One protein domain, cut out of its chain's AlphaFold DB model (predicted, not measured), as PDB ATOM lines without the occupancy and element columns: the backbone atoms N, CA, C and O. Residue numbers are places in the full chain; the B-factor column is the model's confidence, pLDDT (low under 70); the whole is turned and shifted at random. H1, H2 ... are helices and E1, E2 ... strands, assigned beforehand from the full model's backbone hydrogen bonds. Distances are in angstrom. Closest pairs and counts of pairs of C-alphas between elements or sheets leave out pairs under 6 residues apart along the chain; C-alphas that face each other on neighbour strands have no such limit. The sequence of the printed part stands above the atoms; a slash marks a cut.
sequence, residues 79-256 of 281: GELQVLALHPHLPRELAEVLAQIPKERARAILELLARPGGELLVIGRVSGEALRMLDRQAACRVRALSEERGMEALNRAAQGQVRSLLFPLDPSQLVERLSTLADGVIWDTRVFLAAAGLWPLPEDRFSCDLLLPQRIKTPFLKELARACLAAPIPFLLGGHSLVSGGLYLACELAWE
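Overview. This is residues 79 to 256 of the 281 residues of an uncharacterized protein of Candidatus Acetothermia bacterium (UniProt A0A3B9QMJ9). A parallel sheet of four strands makes the core, with H1, H3 and H4 over one face and H9 packed on those three helices from outside. On the sheet's other side the cover is partial: H5, H8 and H7 make a curved row, in which H5 and H8 only graze the sheet and H7 sits beside its strands. H2 lies farthest from the middle, off the sheet, and residues 147 to 170 loop out past H6, beyond the strands' last residues. The printed part has 178 residues, with nine named helices and four named strands in the order H1 H2 H3 E1 H4 E2 H5 E3 H6 H7 H8 E4 H9; the sheet runs E2 E1 E3 E4 and the class is mixed, helices and strands. The whole is compact, with a radius of gyration of the C-alphas of 15.5 A and spans of 41 by 34 by 34 A.

Arrangement. Begin at Gly 79 with H1, residues 79 to 84, which is on the sheet of E1, residues 119 to 124, E2, residues 141 to 146, E3, residues 184 to 188, and E4, residues 235 to 238. Its closest C-alpha pair with E4 is Gly 79 and Gly 238, 4.1 A. H2, residues 92 to 98, is not on the sheet; it is close to H1 but not clearly touching, with C-alphas 81 and 98 at 7.3 A. H3, residues 104 to 113, runs across the strands, at 70 degrees to E3 on the local plane, at a height over the sheet of 8.3 A. H4, residues 128 to 137, lies over E2; with H1 and H3 on the same face, it makes two layers, helices on one face of a sheet. Between E2 and E1, look for N 143 and O 120, 2.8 A; between E1 and E3, N 121 and O 184, 2.9 A; between E3 and E4, N 236 and O 185, 2.8 A. E1, H4, E2 is a strand-helix-strand unit, two parallel neighbour strands with a helix between, and its crossover is right-handed. E2, H5, E3 is a split unit, with E1 between its strands and H5 at residues 171 to 179; its crossover is right-handed too. A further unit is E3, then H6, residues 190 to 195, H7, residues 202 to 209, and H8, residues 219 to 230, then E4. H5, H6 and H8 only graze the sheet, and H7 is on the opposite face to H3, over none of the strands. H8 touches H5, C-alphas 224 and 171 at 4.9 A, at a shallow tilt of 30 degrees. With residues 221 to 225 alone H8 touches H7, C-alphas 225 and 208 at 5.4 A. H9, residues 245 to 255, is the hub: it touches H1, C-alphas 246 and 80 at 5.4 A; H3, C-alphas 254 and 110 at 4.6 A; and H4, C-alphas 247 and 130 at 6.9 A. Every O i to N i+4 pair is within hydrogen-bond range in H2 to H8, against 1 of 2 in H1 and 6 of 7 in H9.

Along the chain. Find C-alpha 79 at (-19.957, -7.468, -40.544), where H1 begins. Among the longer elements, H3 spans 14.3 A, E1 16.9 A, H4 14.1 A, E2 15.8 A, E3 13.8 A and H8 16.5 A. E1 starts at C-alpha 119, (-25.441, 0.995, -23.384). H9, 15.9 A long, ends at C-alpha 255, (-8.744, -0.142, -25.665).

Size, cuts and confidence. The two C-alphas farthest apart, those of Arg 92 and Pro 168, are 43.9 A from each other. The printed part has no cut, and its one long link, E2 to H5, has 24 residues. The mean pLDDT of the printed part is 96.3, and no printed residue is under 70.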
ATOM      1  N   GLY A  79     -19.700  -8.136 -41.820       96.69
ATOM      2  CA  GLY A  79     -19.957  -7.468 -40.544       96.69
ATOM      3  C   GLY A  79     -18.682  -7.280 -39.723       96.69
ATOM      4  O   GLY A  79     -18.302  -6.155 -39.400       96.69
ATOM      5  N   GLU A  80     -17.977  -8.377 -39.450       97.31
ATOM      6  CA  GLU A  80     -16.707  -8.375 -38.727       97.31
ATOM      7  C   GLU A  80     -15.572  -7.705 -39.508       97.31
ATOM      8  O   GLU A  80     -14.662  -7.144 -38.897       97.31
ATOM      9  N   LEU A  81     -15.643  -7.667 -40.845       97.94
ATOM     10  CA  LEU A  81     -14.655  -6.954 -41.654       97.94
ATOM     11  C   LEU A  81     -14.654  -5.449 -41.373       97.94
ATOM     12  O   LEU A  81     -13.593  -4.834 -41.437       97.94
ATOM     13  N   GLN A  82     -15.801  -4.857 -41.016       98.31
ATOM     14  CA  GLN A  82     -15.868  -3.442 -40.620       98.31
ATOM     15  C   GLN A  82     -15.036  -3.184 -39.350       98.31
ATOM     16  O   GLN A  82     -14.397  -2.137 -39.237       98.31
ATOM     17  N   VAL A  83     -14.993  -4.150 -38.421       98.31
ATOM     18  CA  VAL A  83     -14.160  -4.103 -37.206       98.31
ATOM     19  C   VAL A  83     -12.696  -4.383 -37.546       98.31
ATOM     20  O   VAL A  83     -11.816  -3.612 -37.172       98.31
ATOM     21  N   LEU A  84     -12.422  -5.444 -38.312       97.56
ATOM     22  CA  LEU A  84     -11.067  -5.821 -38.725       97.56
ATOM     23  C   LEU A  84     -10.363  -4.704 -39.497       97.56
ATOM     24  O   LEU A  84      -9.173  -4.479 -39.298       97.56
ATOM     25  N   ALA A  85     -11.097  -3.950 -40.313       97.50
ATOM     26  CA  ALA A  85     -10.568  -2.832 -41.081       97.50
ATOM     27  C   ALA A  85     -10.092  -1.639 -40.225       97.50
ATOM     28  O   ALA A  85      -9.486  -0.712 -40.776       97.50
ATOM     29  N   LEU A  86     -10.377  -1.636 -38.916       96.88
ATOM     30  CA  LEU A  86      -9.874  -0.667 -37.937       96.88
ATOM     31  C   LEU A  86      -8.601  -1.141 -37.220       96.88
ATOM     32  O   LEU A  86      -7.995  -0.356 -36.496       96.88
ATOM     33  N   HIS A  87      -8.177  -2.392 -37.416       95.31
ATOM     34  CA  HIS A  87      -6.982  -2.918 -36.769       95.31
ATOM     35  C   HIS A  87      -5.719  -2.193 -37.288       95.31
ATOM     36  O   HIS A  87      -5.506  -2.130 -38.501       95.31
ATOM     37  N   PRO A  88      -4.845  -1.670 -36.405       91.94
ATOM     38  CA  PRO A  88      -3.729  -0.802 -36.808       91.94
ATOM     39  C   PRO A  88      -2.616  -1.542 -37.562       91.94
ATOM     40  O   PRO A  88      -1.914  -0.955 -38.381       91.94
ATOM     41  N   HIS A  89      -2.459  -2.842 -37.307       90.50
ATOM     42  CA  HIS A  89      -1.358  -3.654 -37.831       90.50
ATOM     43  C   HIS A  89      -1.861  -4.759 -38.769       90.50
ATOM     44  O   HIS A  89      -1.748  -5.947 -38.462       90.50
ATOM     45  N   LEU A  90      -2.487  -4.376 -39.883       92.19
ATOM     46  CA  LEU A  90      -2.915  -5.316 -40.923       92.19
ATOM     47  C   LEU A  90      -1.768  -5.612 -41.907       92.19
ATOM     48  O   LEU A  90      -1.029  -4.692 -42.267       92.19
ATOM     49  N   PRO A  91      -1.630  -6.860 -42.397       92.06
ATOM     50  CA  PRO A  91      -0.816  -7.148 -43.574       92.06
ATOM     51  C   PRO A  91      -1.246  -6.279 -44.762       92.06
ATOM     52  O   PRO A  91      -2.433  -5.975 -44.906       92.06
ATOM     53  N   ARG A  92      -0.295  -5.897 -45.620       94.19
ATOM     54  CA  ARG A  92      -0.526  -4.951 -46.721       94.19
ATOM     55  C   ARG A  92      -1.674  -5.389 -47.628       94.19
ATOM     56  O   ARG A  92      -2.563  -4.597 -47.912       94.19
ATOM     57  N   GLU A  93      -1.665  -6.647 -48.042       93.88
ATOM     58  CA  GLU A  93      -2.642  -7.220 -48.966       93.88
ATOM     59  C   GLU A  93      -4.052  -7.178 -48.362       93.88
ATOM     60  O   GLU A  93      -5.022  -6.824 -49.029       93.88
ATOM     61  N   LEU A  94      -4.163  -7.471 -47.063       93.31
ATOM     62  CA  LEU A  94      -5.432  -7.403 -46.345       93.31
ATOM     63  C   LEU A  94      -5.900  -5.952 -46.173       93.31
ATOM     64  O   LEU A  94      -7.081  -5.665 -46.348       93.31
ATOM     65  N   ALA A  95      -4.989  -5.023 -45.877       95.12
ATOM     66  CA  ALA A  95      -5.309  -3.603 -45.775       95.12
ATOM     67  C   ALA A  95      -5.837  -3.031 -47.104       95.12
ATOM     68  O   ALA A  95      -6.797  -2.260 -47.093       95.12
ATOM     69  N   GLU A  96      -5.257  -3.440 -48.238       95.44
ATOM     70  CA  GLU A  96      -5.700  -3.042 -49.580       95.44
ATOM     71  C   GLU A  96      -7.129  -3.532 -49.874       95.44
ATOM     72  O   GLU A  96      -7.965  -2.753 -50.339       95.44
ATOM     73  N   VAL A  97      -7.457  -4.783 -49.528       94.12
ATOM     74  CA  VAL A  97      -8.820  -5.328 -49.679       94.12
ATOM     75  C   VAL A  97      -9.815  -4.613 -48.757       94.12
ATOM     76  O   VAL A  97     -10.916  -4.252 -49.177       94.12
ATOM     77  N   LEU A  98      -9.428  -4.362 -47.506       96.25
ATOM     78  CA  LEU A  98     -10.295  -3.738 -46.502       96.25
ATOM     79  C   LEU A  98     -10.429  -2.217 -46.653       96.25
ATOM     80  O   LEU A  98     -11.226  -1.601 -45.943       96.25
ATOM     81  N   ALA A  99      -9.699  -1.594 -47.581       94.88
ATOM     82  CA  ALA A  99      -9.777  -0.157 -47.835       94.88
ATOM     83  C   ALA A  99     -11.180   0.297 -48.277       94.88
ATOM     84  O   ALA A  99     -11.571   1.426 -47.999       94.88
ATOM     85  N   GLN A 100     -11.942  -0.583 -48.936       92.19
ATOM     86  CA  GLN A 100     -13.286  -0.285 -49.445       92.19
ATOM     87  C   GLN A 100     -14.411  -0.628 -48.456       92.19
ATOM     88  O   GLN A 100     -15.580  -0.355 -48.736       92.19
ATOM     89  N   ILE A 101     -14.089  -1.252 -47.321       95.88
ATOM     90  CA  ILE A 101     -15.080  -1.634 -46.314       95.88
ATOM     91  C   ILE A 101     -15.442  -0.402 -45.466       95.88
ATOM     92  O   ILE A 101     -14.529   0.263 -44.969       95.88
ATOM     93  N   PRO A 102     -16.740  -0.088 -45.275       95.81
ATOM     94  CA  PRO A 102     -17.167   1.019 -44.419       95.81
ATOM     95  C   PRO A 102     -16.756   0.773 -42.964       95.81
ATOM     96  O   PRO A 102     -16.818  -0.353 -42.478       95.81
ATOM     97  N   LYS A 103     -16.341   1.821 -42.251       97.38
ATOM     98  CA  LYS A 103     -15.737   1.686 -40.907       97.38
ATOM     99  C   LYS A 103     -16.431   2.519 -39.843       97.38
ATOM    100  O   LYS A 103     -16.176   2.338 -38.659       97.38
ATOM    101  N   GLU A 104     -17.304   3.429 -40.248       97.88
ATOM    102  CA  GLU A 104     -17.910   4.463 -39.414       97.88
ATOM    103  C   GLU A 104     -18.732   3.843 -38.282       97.88
ATOM    104  O   GLU A 104     -18.587   4.222 -37.124       97.88
ATOM    105  N   ARG A 105     -19.538   2.823 -38.599       98.06
ATOM    106  CA  ARG A 105     -20.366   2.119 -37.609       98.06
ATOM    107  C   ARG A 105     -19.530   1.294 -36.646       98.06
ATOM    108  O   ARG A 105     -19.755   1.368 -35.446       98.06
ATOM    109  N   ALA A 106     -18.547   0.551 -37.157       98.44
ATOM    110  CA  ALA A 106     -17.626  -0.185 -36.301       98.44
ATOM    111  C   ALA A 106     -16.875   0.774 -35.366       98.44
ATOM    112  O   ALA A 106     -16.816   0.526 -34.169       98.44
ATOM    113  N   ARG A 107     -16.404   1.921 -35.868       98.56
ATOM    114  CA  ARG A 107     -15.735   2.942 -35.054       98.56
ATOM    115  C   ARG A 107     -16.642   3.482 -33.950       98.56
ATOM    116  O   ARG A 107     -16.214   3.514 -32.804       98.56
ATOM    117  N   ALA A 108     -17.891   3.818 -34.269       98.56
ATOM    118  CA  ALA A 108     -18.862   4.264 -33.271       98.56
ATOM    119  C   ALA A 108     -19.127   3.194 -32.191       98.56
ATOM    120  O   ALA A 108     -19.259   3.518 -31.014       98.56
ATOM    121  N   ILE A 109     -19.151   1.911 -32.569       98.69
ATOM    122  CA  ILE A 109     -19.263   0.792 -31.623       98.69
ATOM    123  C   ILE A 109     -18.012   0.663 -30.740       98.69
ATOM    124  O   ILE A 109     -18.147   0.460 -29.537       98.69
ATOM    125  N   LEU A 110     -16.804   0.811 -31.295       98.38
ATOM    126  CA  LEU A 110     -15.550   0.805 -30.525       98.38
ATOM    127  C   LEU A 110     -15.508   1.965 -29.518       98.38
ATOM    128  O   LEU A 110     -15.133   1.779 -28.362       98.38
ATOM    129  N   GLU A 111     -15.926   3.159 -29.938       97.56
ATOM    130  CA  GLU A 111     -16.042   4.328 -29.061       97.56
ATOM    131  C   GLU A 111     -17.061   4.088 -27.940       97.56
ATOM    132  O   GLU A 111     -16.774   4.380 -26.778       97.56
ATOM    133  N   LEU A 112     -18.217   3.499 -28.263       98.19
ATOM    134  CA  LEU A 112     -19.236   3.125 -27.284       98.19
ATOM    135  C   LEU A 112     -18.711   2.094 -26.280       98.19
ATOM    136  O   LEU A 112     -18.910   2.276 -25.083       98.19
ATOM    137  N   LEU A 113     -17.999   1.058 -26.736       97.88
ATOM    138  CA  LEU A 113     -17.396   0.040 -25.870       97.88
ATOM    139  C   LEU A 113     -16.474   0.646 -24.808       97.88
ATOM    140  O   LEU A 113     -16.397   0.113 -23.707       97.88
ATOM    141  N   ALA A 114     -15.820   1.766 -25.106       95.88
ATOM    142  CA  ALA A 114     -14.946   2.472 -24.175       95.88
ATOM    143  C   ALA A 114     -15.616   3.661 -23.455       95.88
ATOM    144  O   ALA A 114     -14.920   4.447 -22.813       95.88
ATOM    145  N   ARG A 115     -16.945   3.814 -23.544       94.75
ATOM    146  CA  ARG A 115     -17.692   4.934 -22.955       94.75
ATOM    147  C   ARG A 115     -18.444   4.520 -21.681       94.75
ATOM    148  O   ARG A 115     -19.485   3.863 -21.785       94.75
ATOM    149  N   PRO A 116     -18.012   4.973 -20.486       93.56
ATOM    150  CA  PRO A 116     -18.769   4.782 -19.253       93.56
ATOM    151  C   PRO A 116     -20.194   5.332 -19.359       93.56
ATOM    152  O   PRO A 116     -20.426   6.403 -19.918       93.56
ATOM    153  N   GLY A 117     -21.159   4.592 -18.815       92.75
ATOM    154  CA  GLY A 117     -22.576   4.973 -18.815       92.75
ATOM    155  C   GLY A 117     -23.330   4.675 -20.114       92.75
ATOM    156  O   GLY A 117     -24.559   4.587 -20.067       92.75
ATOM    157  N   GLY A 118     -22.621   4.437 -21.225       97.44
ATOM    158  CA  GLY A 118     -23.232   4.000 -22.479       97.44
ATOM    159  C   GLY A 118     -23.883   2.621 -22.367       97.44
ATOM    160  O   GLY A 118     -23.571   1.850 -21.455       97.44
ATOM    161  N   GLU A 119     -24.774   2.299 -23.300       98.50
ATOM    162  CA  GLU A 119     -25.441   0.995 -23.384       98.50
ATOM    163  C   GLU A 119     -25.250   0.371 -24.768       98.50
ATOM    164  O   GLU A 119     -25.644   0.949 -25.774       98.50
ATOM    165  N   LEU A 120     -24.670  -0.826 -24.825       98.81
ATOM    166  CA  LEU A 120     -24.531  -1.621 -26.043       98.81
ATOM    167  C   LEU A 120     -25.492  -2.809 -25.991       98.81
ATOM    168  O   LEU A 120     -25.532  -3.527 -24.993       98.81
ATOM    169  N   LEU A 121     -26.228  -3.058 -27.074       98.81
ATOM    170  CA  LEU A 121     -27.055  -4.254 -27.219       98.81
ATOM    171  C   LEU A 121     -26.418  -5.245 -28.200       98.81
ATOM    172  O   LEU A 121     -26.162  -4.912 -29.356       98.81
ATOM    173  N   VAL A 122     -26.199  -6.479 -27.751       98.75
ATOM    174  CA  VAL A 122     -25.669  -7.575 -28.575       98.75
ATOM    175  C   VAL A 122     -26.748  -8.635 -28.789       98.75
ATOM    176  O   VAL A 122     -27.348  -9.119 -27.830       98.75
ATOM    177  N   ILE A 123     -27.005  -9.006 -30.041       98.69
ATOM    178  CA  ILE A 123     -28.112  -9.897 -30.413       98.69
ATOM    179  C   ILE A 123     -27.617 -11.047 -31.292       98.69
ATOM    180  O   ILE A 123     -26.904 -10.828 -32.270       98.69
ATOM    181  N   GLY A 124     -28.065 -12.266 -30.989       98.00
ATOM    182  CA  GLY A 124     -27.909 -13.454 -31.830       98.00
ATOM    183  C   GLY A 124     -27.170 -14.581 -31.114       98.00
ATOM    184  O   GLY A 124     -27.394 -14.809 -29.929       98.00
ATOM    185  N   ARG A 125     -26.285 -15.311 -31.804       97.12
ATOM    186  CA  ARG A 125     -25.636 -16.529 -31.262       97.12
ATOM    187  C   ARG A 125     -24.458 -16.248 -30.316       97.12
ATOM    188  O   ARG A 125     -23.391 -16.854 -30.454       97.12
ATOM    189  N   VAL A 126     -24.651 -15.362 -29.339       96.62
ATOM    190  CA  VAL A 126     -23.613 -14.884 -28.404       96.62
ATOM    191  C   VAL A 126     -23.285 -15.939 -27.344       96.62
ATOM    192  O   VAL A 126     -24.187 -16.480 -26.707       96.62
ATOM    193  N   SER A 127     -22.006 -16.247 -27.121       93.69
ATOM    194  CA  SER A 127     -21.597 -17.195 -26.073       93.69
ATOM    195  C   SER A 127     -21.527 -16.534 -24.691       93.69
ATOM    196  O   SER A 127     -21.262 -15.338 -24.572       93.69
ATOM    197  N   GLY A 128     -21.694 -17.327 -23.626       94.00
ATOM    198  CA  GLY A 128     -21.490 -16.844 -22.254       94.00
ATOM    199  C   GLY A 128     -20.068 -16.323 -22.008       94.00
ATOM    200  O   GLY A 128     -19.887 -15.360 -21.275       94.00
ATOM    201  N   GLU A 129     -19.068 -16.895 -22.683       93.38
ATOM    202  CA  GLU A 129     -17.675 -16.437 -22.619       93.38
ATOM    203  C   GLU A 129     -17.473 -15.050 -23.238       93.38
ATOM    204  O   GLU A 129     -16.789 -14.213 -22.646       93.38
ATOM    205  N   ALA A 130     -18.110 -14.770 -24.379       95.31
ATOM    206  CA  ALA A 130     -18.074 -13.441 -24.982       95.31
ATOM    207  C   ALA A 130     -18.773 -12.408 -24.085       95.31
ATOM    208  O   ALA A 130     -18.245 -11.319 -23.880       95.31
ATOM    209  N   LEU A 131     -19.913 -12.767 -23.481       96.81
ATOM    210  CA  LEU A 131     -20.605 -11.898 -22.523       96.81
ATOM    211  C   LEU A 131     -19.763 -11.631 -21.275       96.81
ATOM    212  O   LEU A 131     -19.643 -10.485 -20.859       96.81
ATOM    213  N   ARG A 132     -19.123 -12.662 -20.715       95.19
ATOM    214  CA  ARG A 132     -18.212 -12.528 -19.570       95.19
ATOM    215  C   ARG A 132     -17.008 -11.647 -19.895       95.19
ATOM    216  O   ARG A 132     -16.544 -10.904 -19.035       95.19
ATOM    217  N   MET A 133     -16.474 -11.752 -21.110       95.38
ATOM    218  CA  MET A 133     -15.399 -10.882 -21.580       95.38
ATOM    219  C   MET A 133     -15.869  -9.427 -21.643       95.38
ATOM    220  O   MET A 133     -15.212  -8.569 -21.060       95.38
ATOM    221  N   LEU A 134     -17.020  -9.164 -22.265       96.06
ATOM    222  CA  LEU A 134     -17.569  -7.816 -22.368       96.06
ATOM    223  C   LEU A 134     -17.878  -7.214 -20.992       96.06
ATOM    224  O   LEU A 134     -17.502  -6.079 -20.745       96.06
ATOM    225  N   ASP A 135     -18.471  -7.980 -20.078       93.56
ATOM    226  CA  ASP A 135     -18.767  -7.538 -18.705       93.56
ATOM    227  C   ASP A 135     -17.503  -7.110 -17.936       93.56
ATOM    228  O   ASP A 135     -17.524  -6.187 -17.127       93.56
ATOM    229  N   ARG A 136     -16.364  -7.752 -18.223       91.25
ATOM    230  CA  ARG A 136     -15.077  -7.440 -17.588       91.25
ATOM    231  C   ARG A 136     -14.297  -6.320 -18.262       91.25
ATOM    232  O   ARG A 136     -13.428  -5.744 -17.614       91.25
ATOM    233  N   GLN A 137     -14.501  -6.099 -19.557       92.69
ATOM    234  CA  GLN A 137     -13.600  -5.274 -20.364       92.69
ATOM    235  C   GLN A 137     -14.284  -4.064 -20.995       92.69
ATOM    236  O   GLN A 137     -13.627  -3.050 -21.174       92.69
ATOM    237  N   ALA A 138     -15.571  -4.120 -21.330       94.88
ATOM    238  CA  ALA A 138     -16.279  -2.981 -21.907       94.88
ATOM    239  C   ALA A 138     -16.667  -1.969 -20.821       94.88
ATOM    240  O   ALA A 138     -17.198  -2.350 -19.782       94.88
ATOM    241  N   ALA A 139     -16.450  -0.680 -21.095       95.12
ATOM    242  CA  ALA A 139     -16.855   0.423 -20.228       95.12
ATOM    243  C   ALA A 139     -18.341   0.761 -20.293       95.12
ATOM    244  O   ALA A 139     -18.923   1.234 -19.312       95.12
ATOM    245  N   CYS A 140     -18.975   0.513 -21.437       96.50
ATOM    246  CA  CYS A 140     -20.424   0.578 -21.533       96.50
ATOM    247  C   CYS A 140     -21.080  -0.615 -20.829       96.50
ATOM    248  O   CYS A 140     -20.530  -1.714 -20.766       96.50
ATOM    249  N   ARG A 141     -22.327  -0.432 -20.397       97.19
ATOM    250  CA  ARG A 141     -23.194  -1.537 -19.983       97.19
ATOM    251  C   ARG A 141     -23.582  -2.358 -21.207       97.19
ATOM    252  O   ARG A 141     -23.915  -1.798 -22.250       97.19
ATOM    253  N   VAL A 142     -23.596  -3.680 -21.068       98.06
ATOM    254  CA  VAL A 142     -23.960  -4.592 -22.157       98.06
ATOM    255  C   VAL A 142     -25.293  -5.265 -21.857       98.06
ATOM    256  O   VAL A 142     -25.469  -5.918 -20.832       98.06
ATOM    257  N   ARG A 143     -26.238  -5.114 -22.782       98.25
ATOM    258  CA  ARG A 143     -27.471  -5.899 -22.864       98.25
ATOM    259  C   ARG A 143     -27.265  -6.993 -23.897       98.25
ATOM    260  O   ARG A 143     -26.637  -6.762 -24.928       98.25
ATOM    261  N   ALA A 144     -27.817  -8.174 -23.647       98.00
ATOM    262  CA  ALA A 144     -27.665  -9.294 -24.560       98.00
ATOM    263  C   ALA A 144     -28.975 -10.049 -24.769       98.00
ATOM    264  O   ALA A 144     -29.668 -10.381 -23.808       98.00
ATOM    265  N   LEU A 145     -29.258 -10.370 -26.029       98.00
ATOM    266  CA  LEU A 145     -30.216 -11.394 -26.421       98.00
ATOM    267  C   LEU A 145     -29.432 -12.532 -27.080       98.00
ATOM    268  O   LEU A 145     -29.081 -12.454 -28.258       98.00
ATOM    269  N   SER A 146     -29.110 -13.558 -26.288       96.88
ATOM    270  CA  SER A 146     -28.426 -14.761 -26.766       96.88
ATOM    271  C   SER A 146     -29.447 -15.835 -27.125       96.88
ATOM    272  O   SER A 146     -30.187 -16.307 -26.264       96.88
ATOM    273  N   GLU A 147     -29.485 -16.218 -28.398       95.31
ATOM    274  CA  GLU A 147     -30.425 -17.201 -28.934       95.31
ATOM    275  C   GLU A 147     -29.698 -18.197 -29.841       95.31
ATOM    276  O   GLU A 147     -28.665 -17.889 -30.437       95.31
ATOM    277  N   GLU A 148     -30.255 -19.405 -29.969       95.12
ATOM    278  CA  GLU A 148     -29.914 -20.354 -31.041       95.12
ATOM    279  C   GLU A 148     -28.411 -20.709 -31.131       95.12
ATOM    280  O   GLU A 148     -27.857 -21.007 -32.195       95.12
ATOM    281  N   ARG A 149     -27.723 -20.740 -29.980       90.19
ATOM    282  CA  ARG A 149     -26.405 -21.381 -29.853       90.19
ATOM    283  C   ARG A 149     -26.505 -22.829 -30.345       90.19
ATOM    284  O   ARG A 149     -27.362 -23.584 -29.900       90.19
ATOM    285  N   GLY A 150     -25.630 -23.209 -31.276       85.25
ATOM    286  CA  GLY A 150     -25.674 -24.530 -31.912       85.25
ATOM    287  C   GLY A 150     -26.650 -24.648 -33.089       85.25
ATOM    288  O   GLY A 150     -26.817 -25.752 -33.595       85.25
ATOM    289  N   MET A 151     -27.248 -23.546 -33.567       92.25
ATOM    290  CA  MET A 151     -28.153 -23.533 -34.731       92.25
ATOM    291  C   MET A 151     -27.623 -24.335 -35.927       92.25
ATOM    292  O   MET A 151     -28.368 -25.101 -36.533       92.25
ATOM    293  N   GLU A 152     -26.344 -24.158 -36.263       86.56
ATOM    294  CA  GLU A 152     -25.700 -24.847 -37.387       86.56
ATOM    295  C   GLU A 152     -25.299 -26.278 -37.025       86.56
ATOM    296  O   GLU A 152     -25.641 -27.205 -37.753       86.56
ATOM    297  N   ALA A 153     -24.650 -26.473 -35.871       84.81
ATOM    298  CA  ALA A 153     -24.192 -27.788 -35.414       84.81
ATOM    299  C   ALA A 153     -25.342 -28.801 -35.253       84.81
ATOM    300  O   ALA A 153     -25.174 -29.983 -35.533       84.81
ATOM    301  N   LEU A 154     -26.521 -28.329 -34.844       86.81
ATOM    302  CA  LEU A 154     -27.739 -29.131 -34.698       86.81
ATOM    303  C   LEU A 154     -28.640 -29.084 -35.942       86.81
ATOM    304  O   LEU A 154     -29.757 -29.591 -35.909       86.81
ATOM    305  N   ASN A 155     -28.182 -28.453 -37.028       87.75
ATOM    306  CA  ASN A 155     -28.899 -28.312 -38.295       87.75
ATOM    307  C   ASN A 155     -30.326 -27.728 -38.163       87.75
ATOM    308  O   ASN A 155     -31.218 -28.010 -38.967       87.75
ATOM    309  N   ARG A 156     -30.556 -26.893 -37.144       93.56
ATOM    310  CA  ARG A 156     -31.885 -26.374 -36.780       93.56
ATOM    311  C   ARG A 156     -32.469 -25.470 -37.857       93.56
ATOM    312  O   ARG A 156     -33.675 -25.510 -38.092       93.56
ATOM    313  N   ALA A 157     -31.622 -24.683 -38.523       91.94
ATOM    314  CA  ALA A 157     -32.039 -23.804 -39.615       91.94
ATOM    315  C   ALA A 157     -32.608 -24.604 -40.797       91.94
ATOM    316  O   ALA A 157     -33.710 -24.312 -41.252       91.94
ATOM    317  N   ALA A 158     -31.916 -25.663 -41.234       90.81
ATOM    318  CA  ALA A 158     -32.392 -26.514 -42.328       90.81
ATOM    319  C   ALA A 158     -33.673 -27.282 -41.966       90.81
ATOM    320  O   ALA A 158     -34.472 -27.602 -42.839       90.81
ATOM    321  N   GLN A 159     -33.878 -27.561 -40.677       93.75
ATOM    322  CA  GLN A 159     -35.084 -28.211 -40.162       93.75
ATOM    323  C   GLN A 159     -36.233 -27.230 -39.864       93.75
ATOM    324  O   GLN A 159     -37.286 -27.664 -39.400       93.75
ATOM    325  N   GLY A 160     -36.055 -25.920 -40.082       94.06
ATOM    326  CA  GLY A 160     -37.080 -24.909 -39.790       94.06
ATOM    327  C   GLY A 160     -37.423 -24.784 -38.299       94.06
ATOM    328  O   GLY A 160     -38.536 -24.402 -37.942       94.06
ATOM    329  N   GLN A 161     -36.490 -25.144 -37.414       96.38
ATOM    330  CA  GLN A 161     -36.710 -25.202 -35.962       96.38
ATOM    331  C   GLN A 161     -36.243 -23.955 -35.213       96.38
ATOM    332  O   GLN A 161     -36.403 -23.886 -33.992       96.38
ATOM    333  N   VAL A 162     -35.646 -22.998 -35.920       97.44
ATOM    334  CA  VAL A 162     -35.082 -21.782 -35.333       97.44
ATOM    335  C   VAL A 162     -36.195 -20.895 -34.789       97.44
ATOM    336  O   VAL A 162     -37.199 -20.650 -35.461       97.44
ATOM    337  N   ARG A 163     -36.019 -20.416 -33.559       96.19
ATOM    338  CA  ARG A 163     -36.927 -19.489 -32.881       96.19
ATOM    339  C   ARG A 163     -36.165 -18.238 -32.456       96.19
ATOM    340  O   ARG A 163     -34.988 -18.306 -32.126       96.19
ATOM    341  N   SER A 164     -36.856 -17.104 -32.457       96.69
ATOM    342  CA  SER A 164     -36.329 -15.843 -31.942       96.69
ATOM    343  C   SER A 164     -37.443 -15.044 -31.289       96.69
ATOM    344  O   SER A 164     -38.536 -14.960 -31.848       96.69
ATOM    345  N   LEU A 165     -37.152 -14.417 -30.152       96.75
ATOM    346  CA  LEU A 165     -38.034 -13.461 -29.479       96.75
ATOM    347  C   LEU A 165     -38.313 -12.215 -30.327       96.75
ATOM    348  O   LEU A 165     -39.281 -11.503 -30.069       96.75
ATOM    349  N   LEU A 166     -37.474 -11.939 -31.329       96.44
ATOM    350  CA  LEU A 166     -37.645 -10.796 -32.220       96.44
ATOM    351  C   LEU A 166     -38.619 -11.080 -33.371       96.44
ATOM    352  O   LEU A 166     -39.132 -10.146 -33.977       96.44
ATOM    353  N   PHE A 167     -38.908 -12.346 -33.680       94.62
ATOM    354  CA  PHE A 167     -39.866 -12.728 -34.719       94.62
ATOM    355  C   PHE A 167     -41.259 -12.971 -34.095       94.62
ATOM    356  O   PHE A 167     -41.327 -13.612 -33.045       94.62
ATOM    357  N   PRO A 168     -42.381 -12.503 -34.692       93.81
ATOM    358  CA  PRO A 168     -42.555 -12.010 -36.063       93.81
ATOM    359  C   PRO A 168     -42.588 -10.477 -36.211       93.81
ATOM    360  O   PRO A 168     -43.371  -9.965 -37.009       93.81
ATOM    361  N   LEU A 169     -41.798  -9.725 -35.437       92.00
ATOM    362  CA  LEU A 169     -41.831  -8.261 -35.518       92.00
ATOM    363  C   LEU A 169     -41.359  -7.761 -36.888       92.00
ATOM    364  O   LEU A 169     -40.434  -8.306 -37.491       92.00
ATOM    365  N   ASP A 170     -42.001  -6.691 -37.347       94.25
ATOM    366  CA  ASP A 170     -41.627  -5.968 -38.556       94.25
ATOM    367  C   ASP A 170     -40.211  -5.365 -38.427       94.25
ATOM    368  O   ASP A 170     -39.901  -4.805 -37.368       94.25
ATOM    369  N   PRO A 171     -39.342  -5.445 -39.459       96.00
ATOM    370  CA  PRO A 171     -37.965  -4.966 -39.360       96.00
ATOM    371  C   PRO A 171     -37.841  -3.492 -38.961       96.00
ATOM    372  O   PRO A 171     -36.987  -3.160 -38.138       96.00
ATOM    373  N   SER A 172     -38.687  -2.614 -39.510       96.50
ATOM    374  CA  SER A 172     -38.611  -1.174 -39.252       96.50
ATOM    375  C   SER A 172     -38.995  -0.850 -37.808       96.50
ATOM    376  O   SER A 172     -38.248  -0.171 -37.101       96.50
ATOM    377  N   GLN A 173     -40.113  -1.411 -37.337       96.81
ATOM    378  CA  GLN A 173     -40.575  -1.239 -35.950       96.81
ATOM    379  C   GLN A 173     -39.607  -1.858 -34.940       96.81
ATOM    380  O   GLN A 173     -39.398  -1.327 -33.846       96.81
ATOM    381  N   LEU A 174     -39.005  -2.994 -35.294       97.62
ATOM    382  CA  LEU A 174     -38.014  -3.649 -34.460       97.62
ATOM    383  C   LEU A 174     -36.775  -2.766 -34.298       97.62
ATOM    384  O   LEU A 174     -36.353  -2.539 -33.169       97.62
ATOM    385  N   VAL A 175     -36.225  -2.219 -35.383       98.69
ATOM    386  CA  VAL A 175     -35.071  -1.308 -35.312       98.69
ATOM    387  C   VAL A 175     -35.375  -0.069 -34.471       98.69
ATOM    388  O   VAL A 175     -34.547   0.313 -33.641       98.69
ATOM    389  N   GLU A 176     -36.559   0.527 -34.623       98.12
ATOM    390  CA  GLU A 176     -37.002   1.647 -33.784       98.12
ATOM    391  C   GLU A 176     -36.998   1.257 -32.300       98.12
ATOM    392  O   GLU A 176     -36.366   1.926 -31.484       98.12
ATOM    393  N   ARG A 177     -37.611   0.119 -31.952       98.00
ATOM    394  CA  ARG A 177     -37.647  -0.378 -30.571       98.00
ATOM    395  C   ARG A 177     -36.257  -0.699 -30.024       98.00
ATOM    396  O   ARG A 177     -35.976  -0.392 -28.873       98.00
ATOM    397  N   LEU A 178     -35.378  -1.322 -30.808       98.38
ATOM    398  CA  LEU A 178     -34.004  -1.593 -30.370       98.38
ATOM    399  C   LEU A 178     -33.240  -0.284 -30.121       98.38
ATOM    400  O   LEU A 178     -32.469  -0.204 -29.165       98.38
ATOM    401  N   SER A 179     -33.526   0.756 -30.910       98.56
ATOM    402  CA  SER A 179     -32.932   2.088 -30.754       98.56
ATOM    403  C   SER A 179     -33.341   2.804 -29.466       98.56
ATOM    404  O   SER A 179     -32.651   3.725 -29.046       98.56
ATOM    405  N   THR A 180     -34.421   2.381 -28.800       98.12
ATOM    406  CA  THR A 180     -34.800   2.922 -27.484       98.12
ATOM    407  C   THR A 180     -34.143   2.188 -26.313       98.12
ATOM    408  O   THR A 180     -34.331   2.589 -25.167       98.12
ATOM    409  N   LEU A 181     -33.450   1.068 -26.557       97.94
ATOM    410  CA  LEU A 181     -32.903   0.198 -25.505       97.94
ATOM    411  C   LEU A 181     -31.397   0.365 -25.288       97.94
ATOM    412  O   LEU A 181     -30.884  -0.112 -24.274       97.94
ATOM    413  N   ALA A 182     -30.691   0.961 -26.246       98.44
ATOM    414  CA  ALA A 182     -29.240   1.063 -26.254       98.44
ATOM    415  C   ALA A 182     -28.771   2.252 -27.105       98.44
ATOM    416  O   ALA A 182     -29.534   2.810 -27.886       98.44
ATOM    417  N   ASP A 183     -27.492   2.589 -26.984       98.75
ATOM    418  CA  ASP A 183     -26.799   3.595 -27.791       98.75
ATOM    419  C   ASP A 183     -26.123   3.002 -29.037       98.75
ATOM    420  O   ASP A 183     -25.508   3.726 -29.816       98.75
ATOM    421  N   GLY A 184     -26.171   1.681 -29.206       98.81
ATOM    422  CA  GLY A 184     -25.594   0.958 -30.333       98.81
ATOM    423  C   GLY A 184     -25.989  -0.513 -30.307       98.81
ATOM    424  O   GLY A 184     -26.282  -1.071 -29.245       98.81
ATOM    425  N   VAL A 185     -26.000  -1.151 -31.479       98.94
ATOM    426  CA  VAL A 185     -26.409  -2.553 -31.637       98.94
ATOM    427  C   VAL A 185     -25.386  -3.327 -32.463       98.94
ATOM    428  O   VAL A 185     -25.015  -2.898 -33.553       98.94
ATOM    429  N   ILE A 186     -24.980  -4.502 -31.979       98.88
ATOM    430  CA  ILE A 186     -24.266  -5.520 -32.766       98.88
ATOM    431  C   ILE A 186     -25.197  -6.719 -32.930       98.88
ATOM    432  O   ILE A 186     -25.694  -7.254 -31.938       98.88
ATOM    433  N   TRP A 187     -25.439  -7.152 -34.166       98.75
ATOM    434  CA  TRP A 187     -26.483  -8.135 -34.436       98.75
ATOM    435  C   TRP A 187     -26.067  -9.203 -35.449       98.75
ATOM    436  O   TRP A 187     -25.870  -8.929 -36.634       98.75
ATOM    437  N   ASP A 188     -26.034 -10.452 -34.984       98.38
ATOM    438  CA  ASP A 188     -26.073 -11.638 -35.836       98.38
ATOM    439  C   ASP A 188     -27.498 -11.869 -36.361       98.38
ATOM    440  O   ASP A 188     -28.356 -12.467 -35.703       98.38
ATOM    441  N   THR A 189     -27.762 -11.369 -37.567       97.88
ATOM    442  CA  THR A 189     -29.107 -11.350 -38.168       97.88
ATOM    443  C   THR A 189     -29.587 -12.727 -38.630       97.88
ATOM    444  O   THR A 189     -30.755 -12.892 -38.981       97.88
ATOM    445  N   ARG A 190     -28.719 -13.749 -38.619       97.44
ATOM    446  CA  ARG A 190     -29.021 -15.077 -39.188       97.44
ATOM    447  C   ARG A 190     -30.116 -15.780 -38.402       97.44
ATOM    448  O   ARG A 190     -30.940 -16.458 -39.003       97.44
ATOM    449  N   VAL A 191     -30.151 -15.574 -37.087       97.75
ATOM    450  CA  VAL A 191     -31.195 -16.119 -36.210       97.75
ATOM    451  C   VAL A 191     -32.564 -15.549 -36.576       97.75
ATOM    452  O   VAL A 191     -33.520 -16.301 -36.744       97.75
ATOM    453  N   PHE A 192     -32.647 -14.231 -36.777       97.31
ATOM    454  CA  PHE A 192     -33.892 -13.551 -37.133       97.31
ATOM    455  C   PHE A 192     -34.409 -13.990 -38.510       97.31
ATOM    456  O   PHE A 192     -35.592 -14.291 -38.663       97.31
ATOM    457  N   LEU A 193     -33.514 -14.117 -39.495       97.06
ATOM    458  CA  LEU A 193     -33.863 -14.606 -40.833       97.06
ATOM    459  C   LEU A 193     -34.340 -16.060 -40.811       97.06
ATOM    460  O   LEU A 193     -35.386 -16.367 -41.378       97.06
ATOM    461  N   ALA A 194     -33.616 -16.945 -40.122       96.94
ATOM    462  CA  ALA A 194     -34.009 -18.345 -40.017       96.94
ATOM    463  C   ALA A 194     -35.330 -18.524 -39.253       96.94
ATOM    464  O   ALA A 194     -36.148 -19.346 -39.662       96.94
ATOM    465  N   ALA A 195     -35.584 -17.732 -38.204       96.94
ATOM    466  CA  ALA A 195     -36.874 -17.724 -37.506       96.94
ATOM    467  C   ALA A 195     -38.032 -17.284 -38.423       96.94
ATOM    468  O   ALA A 195     -39.141 -17.800 -38.295       96.94
ATOM    469  N   ALA A 196     -37.758 -16.395 -39.385       95.31
ATOM    470  CA  ALA A 196     -38.696 -15.996 -40.433       95.31
ATOM    471  C   ALA A 196     -38.846 -17.027 -41.572       95.31
ATOM    472  O   ALA A 196     -39.581 -16.781 -42.527       95.31
ATOM    473  N   GLY A 197     -38.142 -18.165 -41.511       94.94
ATOM    474  CA  GLY A 197     -38.113 -19.158 -42.588       94.94
ATOM    475  C   GLY A 197     -37.374 -18.678 -43.843       94.94
ATOM    476  O   GLY A 197     -37.562 -19.236 -44.923       94.94
ATOM    477  N   LEU A 198     -36.545 -17.638 -43.722       94.94
ATOM    478  CA  LEU A 198     -35.805 -17.039 -44.825       94.94
ATOM    479  C   LEU A 198     -34.337 -17.451 -44.769       94.94
ATOM    480  O   LEU A 198     -33.666 -17.291 -43.752       94.94
ATOM    481  N   TRP A 199     -33.798 -17.877 -45.910       95.56
ATOM    482  CA  TRP A 199     -32.356 -18.059 -46.077       95.56
ATOM    483  C   TRP A 199     -31.865 -17.469 -47.408       95.56
ATOM    484  O   TRP A 199     -31.518 -18.213 -48.325       95.56
ATOM    485  N   PRO A 200     -31.856 -16.126 -47.550       95.31
ATOM    486  CA  PRO A 200     -31.456 -15.462 -48.791       95.31
ATOM    487  C   PRO A 200     -30.017 -15.785 -49.191       95.31
ATOM    488  O   PRO A 200     -29.204 -16.158 -48.341       95.31
ATOM    489  N   LEU A 201     -29.693 -15.591 -50.473       96.19
ATOM    490  CA  LEU A 201     -28.342 -15.792 -50.995       96.19
ATOM    491  C   LEU A 201     -27.307 -14.920 -50.263       96.19
ATOM    492  O   LEU A 201     -27.652 -13.847 -49.752       96.19
ATOM    493  N   PRO A 202     -26.028 -15.345 -50.236       97.19
ATOM    494  CA  PRO A 202     -24.958 -14.568 -49.627       97.19
ATOM    495  C   PRO A 202     -24.905 -13.117 -50.108       97.19
ATOM    496  O   PRO A 202     -24.728 -12.245 -49.269       97.19
ATOM    497  N   GLU A 203     -25.137 -12.828 -51.397       97.44
ATOM    498  CA  GLU A 203     -25.071 -11.447 -51.909       97.44
ATOM    499  C   GLU A 203     -26.035 -10.496 -51.185       97.44
ATOM    500  O   GLU A 203     -25.651  -9.380 -50.828       97.44
ATOM    501  N   ASP A 204     -27.267 -10.941 -50.928       98.06
ATOM    502  CA  ASP A 204     -28.276 -10.148 -50.225       98.06
ATOM    503  C   ASP A 204     -27.941 -10.013 -48.736       98.06
ATOM    504  O   ASP A 204     -28.055  -8.921 -48.176       98.06
ATOM    505  N   ARG A 205     -27.496 -11.102 -48.091       98.00
ATOM    506  CA  ARG A 205     -27.110 -11.081 -46.669       98.00
ATOM    507  C   ARG A 205     -25.905 -10.176 -46.436       98.00
ATOM    508  O   ARG A 205     -25.953  -9.314 -45.572       98.00
ATOM    509  N   PHE A 206     -24.869 -10.312 -47.252       98.06
ATOM    510  CA  PHE A 206     -23.646  -9.517 -47.177       98.06
ATOM    511  C   PHE A 206     -23.899  -8.046 -47.519       98.06
ATOM    512  O   PHE A 206     -23.347  -7.155 -46.877       98.06
ATOM    513  N   SER A 207     -24.791  -7.770 -48.475       98.38
ATOM    514  CA  SER A 207     -25.243  -6.400 -48.740       98.38
ATOM    515  C   SER A 207     -26.039  -5.822 -47.565       98.38
ATOM    516  O   SER A 207     -25.915  -4.631 -47.285       98.38
ATOM    517  N   CYS A 208     -26.818  -6.640 -46.848       98.50
ATOM    518  CA  CYS A 208     -27.480  -6.230 -45.609       98.50
ATOM    519  C   CYS A 208     -26.474  -5.944 -44.490       98.50
ATOM    520  O   CYS A 208     -26.607  -4.920 -43.828       98.50
ATOM    521  N   ASP A 209     -25.446  -6.777 -44.316       98.50
ATOM    522  CA  ASP A 209     -24.408  -6.587 -43.288       98.50
ATOM    523  C   ASP A 209     -23.686  -5.237 -43.423       98.50
ATOM    524  O   ASP A 209     -23.356  -4.571 -42.440       98.50
ATOM    525  N   LEU A 210     -23.484  -4.807 -44.671       98.12
ATOM    526  CA  LEU A 210     -22.861  -3.529 -45.016       98.12
ATOM    527  C   LEU A 210     -23.844  -2.349 -45.090       98.12
ATOM    528  O   LEU A 210     -23.412  -1.227 -45.360       98.12
ATOM    529  N   LEU A 211     -25.141  -2.587 -44.865       98.25
ATOM    530  CA  LEU A 211     -26.229  -1.616 -45.026       98.25
ATOM    531  C   LEU A 211     -26.262  -0.970 -46.425       98.25
ATOM    532  O   LEU A 211     -26.331   0.250 -46.570       98.25
ATOM    533  N   LEU A 212     -26.233  -1.801 -47.473       97.81
ATOM    534  CA  LEU A 212     -26.292  -1.399 -48.885       97.81
ATOM    535  C   LEU A 212     -27.646  -1.775 -49.520       97.81
ATOM    536  O   LEU A 212     -27.696  -2.650 -50.392       97.81
ATOM    537  N   PRO A 213     -28.770  -1.135 -49.135       97.88
ATOM    538  CA  PRO A 213     -30.117  -1.544 -49.549       97.88
ATOM    539  C   PRO A 213     -30.353  -1.517 -51.065       97.88
ATOM    540  O   PRO A 213     -31.213  -2.230 -51.580       97.88
ATOM    541  N   GLN A 214     -29.588  -0.717 -51.804       97.94
ATOM    542  CA  GLN A 214     -29.608  -0.664 -53.265       97.94
ATOM    543  C   GLN A 214     -29.114  -1.959 -53.931       97.94
ATOM    544  O   GLN A 214     -29.445  -2.197 -55.089       97.94
ATOM    545  N   ARG A 215     -28.355  -2.798 -53.214       97.75
ATOM    546  CA  ARG A 215     -27.839  -4.089 -53.698       97.75
ATOM    547  C   ARG A 215     -28.660  -5.294 -53.232       97.75
ATOM    548  O   ARG A 215     -28.391  -6.400 -53.681       97.75
ATOM    549  N   ILE A 216     -29.662  -5.080 -52.375       98.44
ATOM    550  CA  ILE A 216     -30.481  -6.145 -51.789       98.44
ATOM    551  C   ILE A 216     -31.742  -6.368 -52.630       98.44
ATOM    552  O   ILE A 216     -32.502  -5.427 -52.896       98.44
ATOM    553  N   LYS A 217     -31.984  -7.623 -53.017       97.75
ATOM    554  CA  LYS A 217     -33.185  -8.055 -53.746       97.75
ATOM    555  C   LYS A 217     -34.304  -8.497 -52.805       97.75
ATOM    556  O   LYS A 217     -35.459  -8.152 -53.039       97.75
ATOM    557  N   THR A 218     -33.972  -9.218 -51.739       97.38
ATOM    558  CA  THR A 218     -34.918  -9.738 -50.745       97.38
ATOM    559  C   THR A 218     -35.611  -8.581 -50.014       97.38
ATOM    560  O   THR A 218     -34.931  -7.850 -49.287       97.38
ATOM    561  N   PRO A 219     -36.944  -8.408 -50.142       96.69
ATOM    562  CA  PRO A 219     -37.654  -7.263 -49.561       96.69
ATOM    563  C   PRO A 219     -37.449  -7.115 -48.052       96.69
ATOM    564  O   PRO A 219     -37.125  -6.027 -47.588       96.69
ATOM    565  N   PHE A 220     -37.523  -8.227 -47.315       96.25
ATOM    566  CA  PHE A 220     -37.344  -8.260 -45.863       96.25
ATOM    567  C   PHE A 220     -35.973  -7.718 -45.417       96.25
ATOM    568  O   PHE A 220     -35.882  -6.865 -44.539       96.25
ATOM    569  N   LEU A 221     -34.891  -8.157 -46.072       97.69
ATOM    570  CA  LEU A 221     -33.537  -7.656 -45.800       97.69
ATOM    571  C   LEU A 221     -33.357  -6.204 -46.238       97.69
ATOM    572  O   LEU A 221     -32.647  -5.441 -45.589       97.69
ATOM    573  N   LYS A 222     -33.986  -5.815 -47.350       98.25
ATOM    574  CA  LYS A 222     -33.907  -4.449 -47.864       98.25
ATOM    575  C   LYS A 222     -34.543  -3.457 -46.900       98.25
ATOM    576  O   LYS A 222     -34.019  -2.358 -46.729       98.25
ATOM    577  N   GLU A 223     -35.657  -3.841 -46.291       98.19
ATOM    578  CA  GLU A 223     -36.316  -3.068 -45.250       98.19
ATOM    579  C   GLU A 223     -35.458  -2.983 -43.985       98.19
ATOM    580  O   GLU A 223     -35.147  -1.873 -43.557       98.19
ATOM    581  N   LEU A 224     -34.977  -4.121 -43.471       98.56
ATOM    582  CA  LEU A 224     -34.081  -4.159 -42.310       98.56
ATOM    583  C   LEU A 224     -32.859  -3.247 -42.504       98.56
ATOM    584  O   LEU A 224     -32.563  -2.411 -41.655       98.56
ATOM    585  N   ALA A 225     -32.181  -3.358 -43.650       98.69
ATOM    586  CA  ALA A 225     -31.012  -2.544 -43.957       98.69
ATOM    587  C   ALA A 225     -31.339  -1.044 -44.024       98.69
ATOM    588  O   ALA A 225     -30.552  -0.227 -43.554       98.69
ATOM    589  N   ARG A 226     -32.492  -0.660 -44.592       98.69
ATOM    590  CA  ARG A 226     -32.931   0.746 -44.631       98.69
ATOM    591  C   ARG A 226     -33.227   1.283 -43.239       98.69
ATOM    592  O   ARG A 226     -32.795   2.389 -42.933       98.69
ATOM    593  N   ALA A 227     -33.924   0.505 -42.419       98.69
ATOM    594  CA  ALA A 227     -34.254   0.892 -41.058       98.69
ATOM    595  C   ALA A 227     -32.982   1.075 -40.218       98.69
ATOM    596  O   ALA A 227     -32.789   2.133 -39.629       98.69
ATOM    597  N   CYS A 228     -32.066   0.101 -40.240       98.75
ATOM    598  CA  CYS A 228     -30.781   0.196 -39.541       98.75
ATOM    599  C   CYS A 228     -29.919   1.367 -40.034       98.75
ATOM    600  O   CYS A 228     -29.233   1.996 -39.236       98.75
ATOM    601  N   LEU A 229     -29.945   1.671 -41.338       98.19
ATOM    602  CA  LEU A 229     -29.199   2.796 -41.906       98.19
ATOM    603  C   LEU A 229     -29.772   4.158 -41.485       98.19
ATOM    604  O   LEU A 229     -29.011   5.111 -41.345       98.19
ATOM    605  N   ALA A 230     -31.091   4.254 -41.307       98.38
ATOM    606  CA  ALA A 230     -31.783   5.476 -40.896       98.38
ATOM    607  C   ALA A 230     -31.858   5.661 -39.368       98.38
ATOM    608  O   ALA A 230     -32.319   6.704 -38.905       98.38
ATOM    609  N   ALA A 231     -31.445   4.658 -38.591       98.56
ATOM    610  CA  ALA A 231     -31.524   4.680 -37.139       98.56
ATOM    611  C   ALA A 231     -30.627   5.776 -36.525       98.56
ATOM    612  O   ALA A 231     -29.556   6.073 -37.058       98.56
ATOM    613  N   PRO A 232     -31.016   6.356 -35.372       97.94
ATOM    614  CA  PRO A 232     -30.230   7.394 -34.698       97.94
ATOM    615  C   PRO A 232     -28.975   6.855 -33.990       97.94
ATOM    616  O   PRO A 232     -28.155   7.639 -33.519       97.94
ATOM    617  N   ILE A 233     -28.829   5.531 -33.902       98.69
ATOM    618  CA  ILE A 233     -27.711   4.833 -33.261       98.69
ATOM    619  C   ILE A 233     -27.025   3.888 -34.264       98.69
ATOM    620  O   ILE A 233     -27.668   3.434 -35.214       98.69
ATOM    621  N   PRO A 234     -25.736   3.543 -34.084       98.62
ATOM    622  CA  PRO A 234     -25.051   2.603 -34.963       98.62
ATOM    623  C   PRO A 234     -25.603   1.174 -34.836       98.62
ATOM    624  O   PRO A 234     -25.605   0.586 -33.755       98.62
ATOM    625  N   PHE A 235     -25.975   0.586 -35.975       98.88
ATOM    626  CA  PHE A 235     -26.246  -0.847 -36.127       98.88
ATOM    627  C   PHE A 235     -25.110  -1.522 -36.893       98.88
ATOM    628  O   PHE A 235     -24.889  -1.231 -38.069       98.88
ATOM    629  N   LEU A 236     -24.414  -2.455 -36.253       98.69
ATOM    630  CA  LEU A 236     -23.417  -3.311 -36.884       98.69
ATOM    631  C   LEU A 236     -24.014  -4.707 -37.099       98.69
ATOM    632  O   LEU A 236     -24.212  -5.462 -36.149       98.69
ATOM    633  N   LEU A 237     -24.341  -5.026 -38.352       98.75
ATOM    634  CA  LEU A 237     -24.988  -6.280 -38.735       98.75
ATOM    635  C   LEU A 237     -23.959  -7.290 -39.260       98.75
ATOM    636  O   LEU A 237     -22.982  -6.907 -39.905       98.75
ATOM    637  N   GLY A 238     -24.185  -8.578 -39.013       98.12
ATOM    638  CA  GLY A 238     -23.299  -9.643 -39.482       98.12
ATOM    639  C   GLY A 238     -23.804 -11.045 -39.167       98.12
ATOM    640  O   GLY A 238     -24.993 -11.257 -38.905       98.12
ATOM    641  N   GLY A 239     -22.893 -12.016 -39.256       97.00
ATOM    642  CA  GLY A 239     -23.123 -13.414 -38.891       97.00
ATOM    643  C   GLY A 239     -22.599 -13.796 -37.512       97.00
ATOM    644  O   GLY A 239     -22.397 -12.947 -36.647       97.00
ATOM    645  N   HIS A 240     -22.365 -15.099 -37.318       96.31
ATOM    646  CA  HIS A 240     -21.882 -15.613 -36.038       96.31
ATOM    647  C   HIS A 240     -20.530 -15.010 -35.656       96.31
ATOM    648  O   HIS A 240     -20.402 -14.565 -34.518       96.31
ATOM    649  N   SER A 241     -19.579 -14.958 -36.600       96.44
ATOM    650  CA  SER A 241     -18.228 -14.444 -36.353       96.44
ATOM    651  C   SER A 241     -18.240 -13.043 -35.727       96.44
ATOM    652  O   SER A 241     -17.562 -12.798 -34.727       96.44
ATOM    653  N   LEU A 242     -19.109 -12.143 -36.210       98.44
ATOM    654  CA  LEU A 242     -19.272 -10.802 -35.641       98.44
ATOM    655  C   LEU A 242     -19.633 -10.821 -34.143       98.44
ATOM    656  O   LEU A 242     -19.109 -10.009 -33.384       98.44
ATOM    657  N   VAL A 243     -20.501 -11.743 -33.711       97.88
ATOM    658  CA  VAL A 243     -20.932 -11.889 -32.304       97.88
ATOM    659  C   VAL A 243     -20.146 -12.956 -31.524       97.88
ATOM    660  O   VAL A 243     -20.548 -13.349 -30.425       97.88
ATOM    661  N   SER A 244     -19.038 -13.445 -32.081       95.56
ATOM    662  CA  SER A 244     -18.064 -14.311 -31.414       95.56
ATOM    663  C   SER A 244     -16.694 -13.630 -31.402       95.56
ATOM    664  O   SER A 244     -16.485 -12.719 -30.599       95.56
ATOM    665  N   GLY A 245     -15.764 -14.019 -32.276       96.81
ATOM    666  CA  GLY A 245     -14.428 -13.429 -32.363       96.81
ATOM    667  C   GLY A 245     -14.434 -11.940 -32.698       96.81
ATOM    668  O   GLY A 245     -13.582 -11.201 -32.205       96.81
ATOM    669  N   GLY A 246     -15.441 -11.473 -33.439       98.12
ATOM    670  CA  GLY A 246     -15.664 -10.058 -33.725       98.12
ATOM    671  C   GLY A 246     -15.858  -9.208 -32.469       98.12
ATOM    672  O   GLY A 246     -15.338  -8.095 -32.419       98.12
ATOM    673  N   LEU A 247     -16.513  -9.731 -31.423       98.44
ATOM    674  CA  LEU A 247     -16.666  -9.021 -30.145       98.44
ATOM    675  C   LEU A 247     -15.342  -8.911 -29.392       98.44
ATOM    676  O   LEU A 247     -15.058  -7.854 -28.830       98.44
ATOM    677  N   TYR A 248     -14.533  -9.976 -29.392       97.88
ATOM    678  CA  TYR A 248     -13.195  -9.933 -28.798       97.88
ATOM    679  C   TYR A 248     -12.335  -8.888 -29.502       97.88
ATOM    680  O   TYR A 248     -11.785  -8.011 -28.843       97.88
ATOM    681  N   LEU A 249     -12.295  -8.925 -30.837       97.94
ATOM    682  CA  LEU A 249     -11.552  -7.943 -31.617       97.94
ATOM    683  C   LEU A 249     -12.060  -6.514 -31.366       97.94
ATOM    684  O   LEU A 249     -11.254  -5.610 -31.163       97.94
ATOM    685  N   ALA A 250     -13.377  -6.288 -31.374       98.31
ATOM    686  CA  ALA A 250     -13.944  -4.960 -31.154       98.31
ATOM    687  C   ALA A 250     -13.590  -4.409 -29.766       98.31
ATOM    688  O   ALA A 250     -13.235  -3.239 -29.648       98.31
ATOM    689  N   CYS A 251     -13.658  -5.247 -28.728       97.00
ATOM    690  CA  CYS A 251     -13.315  -4.842 -27.369       97.00
ATOM    691  C   CYS A 251     -11.813  -4.566 -27.221       97.00
ATOM    692  O   CYS A 251     -11.447  -3.534 -26.668       97.00
ATOM    693  N   GLU A 252     -10.945  -5.411 -27.785       95.50
ATOM    694  CA  GLU A 252      -9.494  -5.173 -27.823       95.50
ATOM    695  C   GLU A 252      -9.165  -3.834 -28.501       95.50
ATOM    696  O   GLU A 252      -8.466  -3.000 -27.930       95.50
ATOM    697  N   LEU A 253      -9.738  -3.580 -29.684       96.75
ATOM    698  CA  LEU A 253      -9.509  -2.339 -30.425       96.75
ATOM    699  C   LEU A 253     -10.086  -1.099 -29.731       96.75
ATOM    700  O   LEU A 253      -9.550  -0.007 -29.905       96.75
ATOM    701  N   ALA A 254     -11.151  -1.235 -28.935       95.94
ATOM    702  CA  ALA A 254     -11.705  -0.126 -28.153       95.94
ATOM    703  C   ALA A 254     -10.717   0.411 -27.095       95.94
ATOM    704  O   ALA A 254     -10.798   1.588 -26.714       95.94
ATOM    705  N   TRP A 255      -9.786  -0.440 -26.652       92.88
ATOM    706  CA  TRP A 255      -8.744  -0.142 -25.665       92.88
ATOM    707  C   TRP A 255      -7.348   0.035 -26.265       92.88
ATOM    708  O   TRP A 255      -6.412   0.377 -25.540       92.88
ATOM    709  N   GLU A 256      -7.189  -0.159 -27.574       89.19
ATOM    710  CA  GLU A 256      -5.914   0.057 -28.254       89.19
ATOM    711  C   GLU A 256      -5.431   1.498 -28.016       89.19
ATOM    712  O   GLU A 256      -6.153   2.470 -28.250       89.19
TER     713      GLU A 256